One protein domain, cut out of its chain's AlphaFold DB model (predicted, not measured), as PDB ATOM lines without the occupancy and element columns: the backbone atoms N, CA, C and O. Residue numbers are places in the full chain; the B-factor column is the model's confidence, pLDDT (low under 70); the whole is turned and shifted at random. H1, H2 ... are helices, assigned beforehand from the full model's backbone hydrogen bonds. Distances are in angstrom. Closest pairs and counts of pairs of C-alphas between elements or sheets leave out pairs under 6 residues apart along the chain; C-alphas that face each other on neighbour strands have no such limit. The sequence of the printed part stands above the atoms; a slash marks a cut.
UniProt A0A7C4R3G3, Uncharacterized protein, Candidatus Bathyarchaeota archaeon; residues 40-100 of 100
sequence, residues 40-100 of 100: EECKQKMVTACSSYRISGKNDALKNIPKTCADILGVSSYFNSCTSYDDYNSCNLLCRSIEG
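Overview. This is residues 40 to 100 of the 100 residues of an uncharacterized protein of Candidatus Bathyarchaeota archaeon (UniProt A0A7C4R3G3). Picture a compact cluster of five helices in which the long H1 makes one side, H4 makes the opposite side, and H2, H3 and H5 bridge the two. H2 packs on H1 residues 46 to 53, H3 sits by residues 42 and 43 of H1, and H5 folds back from H4 in a hairpin to bring its residues 95 to 99 to H1. The printed part has 61 residues with five named helices, H1 to H5 in order, and no named strand; the class is all helix. The whole is compact and rounded, with a radius of gyration of the C-alphas of 9.7 A and spans of 24 by 21 by 19 A.

Arrangement. Start with H1, residues 40 to 56, and look next at H2, residues 60 to 63. They touch, with H1 residues 46 to 53 alone, and the closest C-alphas are those of Ala 49 and Ala 61, 4.9 A apart. Go on to H3, residues 67 to 73: H1 touches it with residues 42 to 43 alone, closest at the C-alphas of Cys 42 and Cys 69, 5.1 A apart. Their lines stand at a steep tilt of 69 degrees, only just short of about perpendicular, opposite ways. H3 forms a helical hairpin with H4, residues 76 to 85, at a tilt of 36 degrees that is only just steep; the closest C-alphas are those of Ala 70 and Ser 76, 4.6 A apart. H4 also touches H2, where the C-alphas of Lys 63 and Thr 83 come closest, at 5.2 A, while H1 and H4 are apart. H4 and H5, residues 88 to 99, form a second helical hairpin, with a shallow tilt of 34.9 degrees, only just short of steep; their closest C-alphas, Cys 82 and Cys 91, are 4.6 A apart. H5 touches H1 with residues 95 to 99 alone, on H1 residues 43 to 50, at a steep tilt of 42 degrees, opposite ways; Cys 50 and Cys 95 have the closest C-alphas, 5.5 A apart. In the backbones of H1, H3, H4 and H5 each O i to N i+4 pair is within hydrogen-bond range; H2 is too short for such a pair.

Along the chain. Find C-alpha 40 at (-13.987, -0.300, 38.272); from there H1 runs 24.0 A to C-alpha 56 at (4.952, -14.420, 42.738). H2 measures 5.0 A, H3 9.9 A and H4 13.6 A from first to last C-alpha. H5 runs 16.3 A and ends at C-alpha 99, at (-2.365, -0.578, 35.013).

Size, cuts and confidence. Look for the two farthest C-alphas at Glu 40 and Tyr 85, 26.3 A apart. The printed part has no cut, and its four links between helices are tight. Its mean pLDDT is 86.8, and residue 100, the chain's last, is under 70.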
ATOM      1  N   GLU A  40     -14.910  -0.621  37.181       84.31
ATOM      2  CA  GLU A  40     -13.987  -0.300  38.272       84.31
ATOM      3  C   GLU A  40     -13.686  -1.489  39.189       84.31
ATOM      4  O   GLU A  40     -12.514  -1.734  39.471       84.31
ATOM      5  N   GLU A  41     -14.680  -2.281  39.599       84.19
ATOM      6  CA  GLU A  41     -14.442  -3.486  40.409       84.19
ATOM      7  C   GLU A  41     -13.607  -4.526  39.659       84.19
ATOM      8  O   GLU A  41     -12.673  -5.103  40.221       84.19
ATOM      9  N   CYS A  42     -13.902  -4.747  38.375       87.38
ATOM     10  CA  CYS A  42     -13.086  -5.621  37.538       87.38
ATOM     11  C   CYS A  42     -11.663  -5.086  37.396       87.38
ATOM     12  O   CYS A  42     -10.712  -5.866  37.489       87.38
ATOM     13  N   LYS A  43     -11.507  -3.766  37.209       88.38
ATOM     14  CA  LYS A  43     -10.192  -3.127  37.120       88.38
ATOM     15  C   LYS A  43      -9.416  -3.351  38.413       88.38
ATOM     16  O   LYS A  43      -8.302  -3.852  38.351       88.38
ATOM     17  N   GLN A  44     -10.007  -3.066  39.575       89.31
ATOM     18  CA  GLN A  44      -9.353  -3.275  40.868       89.31
ATOM     19  C   GLN A  44      -8.943  -4.733  41.077       89.31
ATOM     20  O   GLN A  44      -7.787  -4.996  41.402       89.31
ATOM     21  N   LYS A  45      -9.843  -5.692  40.818       88.31
ATOM     22  CA  LYS A  45      -9.519  -7.121  40.940       88.31
ATOM     23  C   LYS A  45      -8.373  -7.536  40.020       88.31
ATOM     24  O   LYS A  45      -7.470  -8.242  40.466       88.31
ATOM     25  N   MET A  46      -8.385  -7.086  38.763       89.50
ATOM     26  CA  MET A  46      -7.296  -7.358  37.823       89.50
ATOM     27  C   MET A  46      -5.984  -6.706  38.253       89.50
ATOM     28  O   MET A  46      -4.963  -7.380  38.209       89.50
ATOM     29  N   VAL A  47      -5.996  -5.458  38.729       91.50
ATOM     30  CA  VAL A  47      -4.799  -4.786  39.263       91.50
ATOM     31  C   VAL A  47      -4.220  -5.570  40.443       91.50
ATOM     32  O   VAL A  47      -3.020  -5.835  40.478       91.50
ATOM     33  N   THR A  48      -5.050  -6.019  41.389       91.12
ATOM     34  CA  THR A  48      -4.588  -6.826  42.530       91.12
ATOM     35  C   THR A  48      -3.996  -8.166  42.087       91.12
ATOM     36  O   THR A  48      -2.950  -8.586  42.592       91.12
ATOM     37  N   ALA A  49      -4.629  -8.840  41.124       90.06
ATOM     38  CA  ALA A  49      -4.114 -10.091  40.578       90.06
ATOM     39  C   ALA A  49      -2.809  -9.889  39.794       90.06
ATOM     40  O   ALA A  49      -1.890 -10.693  39.925       90.06
ATOM     41  N   CYS A  50      -2.691  -8.792  39.047       90.31
ATOM     42  CA  CYS A  50      -1.473  -8.387  38.354       90.31
ATOM     43  C   CYS A  50      -0.330  -8.066  39.317       90.31
ATOM     44  O   CYS A  50       0.787  -8.538  39.122       90.31
ATOM     45  N   SER A  51      -0.612  -7.352  40.405       90.25
ATOM     46  CA  SER A  51       0.362  -7.111  41.472       90.25
ATOM     47  C   SER A  51       0.854  -8.430  42.079       90.25
ATOM     48  O   SER A  51       2.060  -8.660  42.183       90.25
ATOM     49  N   SER A  52      -0.068  -9.353  42.371       88.44
ATOM     50  CA  SER A  52       0.265 -10.690  42.878       88.44
ATOM     51  C   SER A  52       1.103 -11.499  41.878       88.44
ATOM     52  O   SER A  52       2.080 -12.140  42.269       88.44
ATOM     53  N   TYR A  53       0.781 -11.419  40.583       88.25
ATOM     54  CA  TYR A  53       1.557 -12.031  39.503       88.25
ATOM     55  C   TYR A  53       2.979 -11.464  39.426       88.25
ATOM     56  O   TYR A  53       3.928 -12.233  39.316       88.25
ATOM     57  N   ARG A  54       3.168 -10.143  39.551       84.19
ATOM     58  CA  ARG A  54       4.509  -9.525  39.514       84.19
ATOM     59  C   ARG A  54       5.389  -9.936  40.692       84.19
ATOM     60  O   ARG A  54       6.602 -10.011  40.529       84.19
ATOM     61  N   ILE A  55       4.793 -10.202  41.855       86.00
ATOM     62  CA  ILE A  55       5.524 -10.631  43.056       86.00
ATOM     63  C   ILE A  55       5.831 -12.133  43.000       86.00
ATOM     64  O   ILE A  55       6.954 -12.545  43.272       86.00
ATOM     65  N   SER A  56       4.836 -12.958  42.662       85.12
ATOM     66  CA  SER A  56       4.952 -14.420  42.738       85.12
ATOM     67  C   SER A  56       5.407 -15.082  41.435       85.12
ATOM     68  O   SER A  56       5.766 -16.258  41.462       85.12
ATOM     69  N   GLY A  57       5.297 -14.404  40.292       81.50
ATOM     70  CA  GLY A  57       5.474 -14.987  38.957       81.50
ATOM     71  C   GLY A  57       4.393 -15.996  38.550       81.50
ATOM     72  O   GLY A  57       4.531 -16.640  37.516       81.50
ATOM     73  N   LYS A  58       3.329 -16.160  39.349       84.56
ATOM     74  CA  LYS A  58       2.263 -17.153  39.140       84.56
ATOM     75  C   LYS A  58       0.960 -16.487  38.726       84.56
ATOM     76  O   LYS A  58       0.535 -15.513  39.347       84.56
ATOM     77  N   ASN A  59       0.297 -17.023  37.705       83.88
ATOM     78  CA  ASN A  59      -0.960 -16.485  37.172       83.88
ATOM     79  C   ASN A  59      -2.223 -17.019  37.881       83.88
ATOM     80  O   ASN A  59      -3.332 -16.756  37.418       83.88
ATOM     81  N   ASP A  60      -2.090 -17.736  39.002       86.75
ATOM     82  CA  ASP A  60      -3.223 -18.304  39.750       86.75
ATOM     83  C   ASP A  60      -4.245 -17.230  40.156       86.75
ATOM     84  O   ASP A  60      -5.455 -17.421  40.044       86.75
ATOM     85  N   ALA A  61      -3.766 -16.054  40.571       85.19
ATOM     86  CA  ALA A  61      -4.630 -14.928  40.916       85.19
ATOM     87  C   ALA A  61      -5.439 -14.419  39.707       85.19
ATOM     88  O   ALA A  61      -6.589 -14.023  39.870       85.19
ATOM     89  N   LEU A  62      -4.864 -14.471  38.498       86.25
ATOM     90  CA  LEU A  62      -5.524 -14.068  37.252       86.25
ATOM     91  C   LEU A  62      -6.511 -15.139  36.768       86.25
ATOM     92  O   LEU A  62      -7.606 -14.794  36.340       86.25
ATOM     93  N   LYS A  63      -6.176 -16.428  36.909       87.06
ATOM     94  CA  LYS A  63      -7.070 -17.560  36.591       87.06
ATOM     95  C   LYS A  63      -8.354 -17.556  37.430       87.06
ATOM     96  O   LYS A  63      -9.396 -17.991  36.953       87.06
ATOM     97  N   ASN A  64      -8.285 -17.036  38.655       86.88
ATOM     98  CA  ASN A  64      -9.440 -16.896  39.543       86.88
ATOM     99  C   ASN A  64     -10.365 -15.716  39.186       86.88
ATOM    100  O   ASN A  64     -11.441 -15.582  39.773       86.88
ATOM    101  N   ILE A  65      -9.977 -14.849  38.244       86.75
ATOM    102  CA  ILE A  65     -10.829 -13.746  37.795       86.75
ATOM    103  C   ILE A  65     -11.843 -14.271  36.770       86.75
ATOM    104  O   ILE A  65     -11.470 -14.966  35.825       86.75
ATOM    105  N   PRO A  66     -13.136 -13.930  36.901       85.75
ATOM    106  CA  PRO A  66     -14.123 -14.316  35.908       85.75
ATOM    107  C   PRO A  66     -13.832 -13.639  34.564       85.75
ATOM    108  O   PRO A  66     -13.604 -12.431  34.497       85.75
ATOM    109  N   LYS A  67     -13.903 -14.410  33.472       84.69
ATOM    110  CA  LYS A  67     -13.647 -13.925  32.104       84.69
ATOM    111  C   LYS A  67     -14.507 -12.715  31.719       84.69
ATOM    112  O   LYS A  67     -14.033 -11.838  31.005       84.69
ATOM    113  N   THR A  68     -15.717 -12.615  32.270       84.50
ATOM    114  CA  THR A  68     -16.599 -11.452  32.098       84.50
ATOM    115  C   THR A  68     -15.919 -10.135  32.479       84.50
ATOM    116  O   THR A  68     -16.160  -9.130  31.821       84.50
ATOM    117  N   CYS A  69     -15.015 -10.125  33.465       85.12
ATOM    118  CA  CYS A  69     -14.235  -8.933  33.791       85.12
ATOM    119  C   CYS A  69     -13.252  -8.542  32.690       85.12
ATOM    120  O   CYS A  69     -13.094  -7.358  32.400       85.12
ATOM    121  N   ALA A  70     -12.618  -9.524  32.053       86.56
ATOM    122  CA  ALA A  70     -11.729  -9.269  30.932       86.56
ATOM    123  C   ALA A  70     -12.499  -8.750  29.708       86.56
ATOM    124  O   ALA A  70     -12.002  -7.868  29.011       86.56
ATOM    125  N   ASP A  71     -13.717  -9.247  29.477       87.38
ATOM    126  CA  ASP A  71     -14.596  -8.757  28.410       87.38
ATOM    127  C   ASP A  71     -15.071  -7.317  28.673       87.38
ATOM    128  O   ASP A  71     -14.976  -6.473  27.785       87.38
ATOM    129  N   ILE A  72     -15.487  -6.992  29.905       86.44
ATOM    130  CA  ILE A  72     -15.891  -5.627  30.311       86.44
ATOM    131  C   ILE A  72     -14.738  -4.622  30.150       86.44
ATOM    132  O   ILE A  72     -14.953  -3.456  29.808       86.44
ATOM    133  N   LEU A  73     -13.507  -5.066  30.403       85.75
ATOM    134  CA  LEU A  73     -12.302  -4.247  30.283       85.75
ATOM    135  C   LEU A  73     -11.714  -4.227  28.865       85.75
ATOM    136  O   LEU A  73     -10.817  -3.429  28.609       85.75
ATOM    137  N   GLY A  74     -12.219  -5.052  27.943       87.75
ATOM    138  CA  GLY A  74     -11.730  -5.130  26.563       87.75
ATOM    139  C   GLY A  74     -10.366  -5.814  26.412       87.75
ATOM    140  O   GLY A  74      -9.668  -5.574  25.432       87.75
ATOM    141  N   VAL A  75      -9.973  -6.663  27.365       90.00
ATOM    142  CA  VAL A  75      -8.657  -7.337  27.412       90.00
ATOM    143  C   VAL A  75      -8.757  -8.863  27.328       90.00
ATOM    144  O   VAL A  75      -7.804  -9.579  27.641       90.00
ATOM    145  N   SER A  76      -9.904  -9.397  26.907       88.31
ATOM    146  CA  SER A  76     -10.184 -10.837  26.923       88.31
ATOM    147  C   SER A  76      -9.248 -11.687  26.059       88.31
ATOM    148  O   SER A  76      -9.017 -12.850  26.395       88.31
ATOM    149  N   SER A  77      -8.638 -11.116  25.015       87.31
ATOM    150  CA  SER A  77      -7.591 -11.795  24.236       87.31
ATOM    151  C   SER A  77      -6.333 -12.048  25.073       87.31
ATOM    152  O   SER A  77      -5.875 -13.185  25.162       87.31
ATOM    153  N   TYR A  78      -5.796 -11.012  25.727       88.75
ATOM    154  CA  TYR A  78      -4.611 -11.139  26.585       88.75
ATOM    155  C   TYR A  78      -4.901 -11.988  27.820       88.75
ATOM    156  O   TYR A  78      -4.058 -12.780  28.241       88.75
ATOM    157  N   PHE A  79      -6.113 -11.864  28.367       90.56
ATOM    158  CA  PHE A  79      -6.563 -12.647  29.508       90.56
ATOM    159  C   PHE A  79      -6.563 -14.145  29.209       90.56
ATOM    160  O   PHE A  79      -5.902 -14.887  29.925       90.56
ATOM    161  N   ASN A  80      -7.216 -14.586  28.124       90.00
ATOM    162  CA  ASN A  80      -7.242 -16.008  27.771       90.00
ATOM    163  C   ASN A  80      -5.828 -16.546  27.513       90.00
ATOM    164  O   ASN A  80      -5.493 -17.618  28.007       90.00
ATOM    165  N   SER A  81      -4.979 -15.801  26.796       87.69
ATOM    166  CA  SER A  81      -3.597 -16.232  26.549       87.69
ATOM    167  C   SER A  81      -2.798 -16.384  27.847       87.69
ATOM    168  O   SER A  81      -2.111 -17.386  28.039       87.69
ATOM    169  N   CYS A  82      -2.959 -15.439  28.777       88.06
ATOM    170  CA  CYS A  82      -2.317 -15.486  30.086       88.06
ATOM    171  C   CYS A  82      -2.817 -16.651  30.957       88.06
ATOM    172  O   CYS A  82      -2.014 -17.357  31.564       88.06
ATOM    173  N   THR A  83      -4.134 -16.877  31.032       87.38
ATOM    174  CA  THR A  83      -4.719 -17.882  31.936       87.38
ATOM    175  C   THR A  83      -4.694 -19.303  31.379       87.38
ATOM    176  O   THR A  83      -4.663 -20.249  32.160       87.38
ATOM    177  N   SER A  84      -4.727 -19.478  30.055       84.56
ATOM    178  CA  SER A  84      -4.786 -20.804  29.421       84.56
ATOM    179  C   SER A  84      -3.414 -21.368  29.064       84.56
ATOM    180  O   SER A  84      -3.236 -22.579  29.143       84.56
ATOM    181  N   TYR A  85      -2.456 -20.515  28.695       80.56
ATOM    182  CA  TYR A  85      -1.142 -20.957  28.209       80.56
ATOM    183  C   TYR A  85       0.018 -20.563  29.123       80.56
ATOM    184  O   TYR A  85       1.155 -20.908  28.820       80.56
ATOM    185  N   ASP A  86      -0.255 -19.860  30.230       76.81
ATOM    186  CA  ASP A  86       0.785 -19.347  31.135       76.81
ATOM    187  C   ASP A  86       1.831 -18.478  30.411       76.81
ATOM    188  O   ASP A  86       3.000 -18.403  30.786       76.81
ATOM    189  N   ASP A  87       1.411 -17.821  29.326       83.38
ATOM    190  CA  ASP A  87       2.316 -17.041  28.497       83.38
ATOM    191  C   ASP A  87       2.712 -15.749  29.222       83.38
ATOM    192  O   ASP A  87       1.908 -14.827  29.393       83.38
ATOM    193  N   TYR A  88       3.978 -15.686  29.639       83.06
ATOM    194  CA  TYR A  88       4.541 -14.569  30.398       83.06
ATOM    195  C   TYR A  88       4.333 -13.219  29.696       83.06
ATOM    196  O   TYR A  88       3.956 -12.231  30.330       83.06
ATOM    197  N   ASN A  89       4.528 -13.171  28.373       88.19
ATOM    198  CA  ASN A  89       4.343 -11.946  27.595       88.19
ATOM    199  C   ASN A  89       2.881 -11.492  27.592       88.19
ATOM    200  O   ASN A  89       2.608 -10.314  27.815       88.19
ATOM    201  N   SER A  90       1.941 -12.413  27.395       88.50
ATOM    202  CA  SER A  90       0.505 -12.137  27.416       88.50
ATOM    203  C   SER A  90       0.036 -11.672  28.791       88.50
ATOM    204  O   SER A  90      -0.736 -10.718  28.873       88.50
ATOM    205  N   CYS A  91       0.537 -12.278  29.873       88.19
ATOM    206  CA  CYS A  91       0.251 -11.830  31.237       88.19
ATOM    207  C   CYS A  91       0.804 -10.427  31.514       88.19
ATOM    208  O   CYS A  91       0.124  -9.596  32.112       88.19
ATOM    209  N   ASN A  92       2.010 -10.122  31.035       89.81
ATOM    210  CA  ASN A  92       2.609  -8.801  31.208       89.81
ATOM    211  C   ASN A  92       1.879  -7.725  30.378       89.81
ATOM    212  O   ASN A  92       1.622  -6.627  30.870       89.81
ATOM    213  N   LEU A  93       1.482  -8.045  29.142       90.38
ATOM    214  CA  LEU A  93       0.673  -7.164  28.290       90.38
ATOM    215  C   LEU A  93      -0.715  -6.908  28.884       90.38
ATOM    216  O   LEU A  93      -1.152  -5.759  28.910       90.38
ATOM    217  N   LEU A  94      -1.367  -7.945  29.424       90.62
ATOM    218  CA  LEU A  94      -2.621  -7.814  30.166       90.62
ATOM    219  C   LEU A  94      -2.460  -6.823  31.322       90.62
ATOM    220  O   LEU A  94      -3.219  -5.862  31.416       90.62
ATOM    221  N   CYS A  95      -1.452  -7.020  32.174       90.81
ATOM    222  CA  CYS A  95      -1.249  -6.169  33.340       90.81
ATOM    223  C   CYS A  95      -0.907  -4.729  32.965       90.81
ATOM    224  O   CYS A  95      -1.510  -3.811  33.510       90.81
ATOM    225  N   ARG A  96      -0.054  -4.508  31.959       90.88
ATOM    226  CA  ARG A  96       0.220  -3.154  31.448       90.88
ATOM    227  C   ARG A  96      -1.020  -2.480  30.866       90.88
ATOM    228  O   ARG A  96      -1.175  -1.280  31.045       90.88
ATOM    229  N   SER A  97      -1.894  -3.228  30.193       89.00
ATOM    230  CA  SER A  97      -3.141  -2.689  29.637       89.00
ATOM    231  C   SER A  97      -4.162  -2.303  30.711       89.00
ATOM    232  O   SER A  97      -5.046  -1.497  30.432       89.00
ATOM    233  N   ILE A  98      -4.085  -2.902  31.902       87.75
ATOM    234  CA  ILE A  98      -4.979  -2.616  33.029       87.75
ATOM    235  C   ILE A  98      -4.404  -1.535  33.957       87.75
ATOM    236  O   ILE A  98      -5.163  -0.733  34.504       87.75
ATOM    237  N   GLU A  99      -3.086  -1.526  34.154       84.88
ATOM    238  CA  GLU A  99      -2.365  -0.578  35.013       84.88
ATOM    239  C   GLU A  99      -2.097   0.776  34.330       84.88
ATOM    240  O   GLU A  99      -1.893   1.765  35.035       84.88
ATOM    241  N   GLY A 100      -2.085   0.817  32.990       68.56
ATOM    242  CA  GLY A 100      -1.969   2.040  32.183       68.56
ATOM    243  C   GLY A 100      -3.225   2.906  32.182       68.56
ATOM    244  O   GLY A 100      -3.054   4.118  31.940       68.56
TER     245      GLY A 100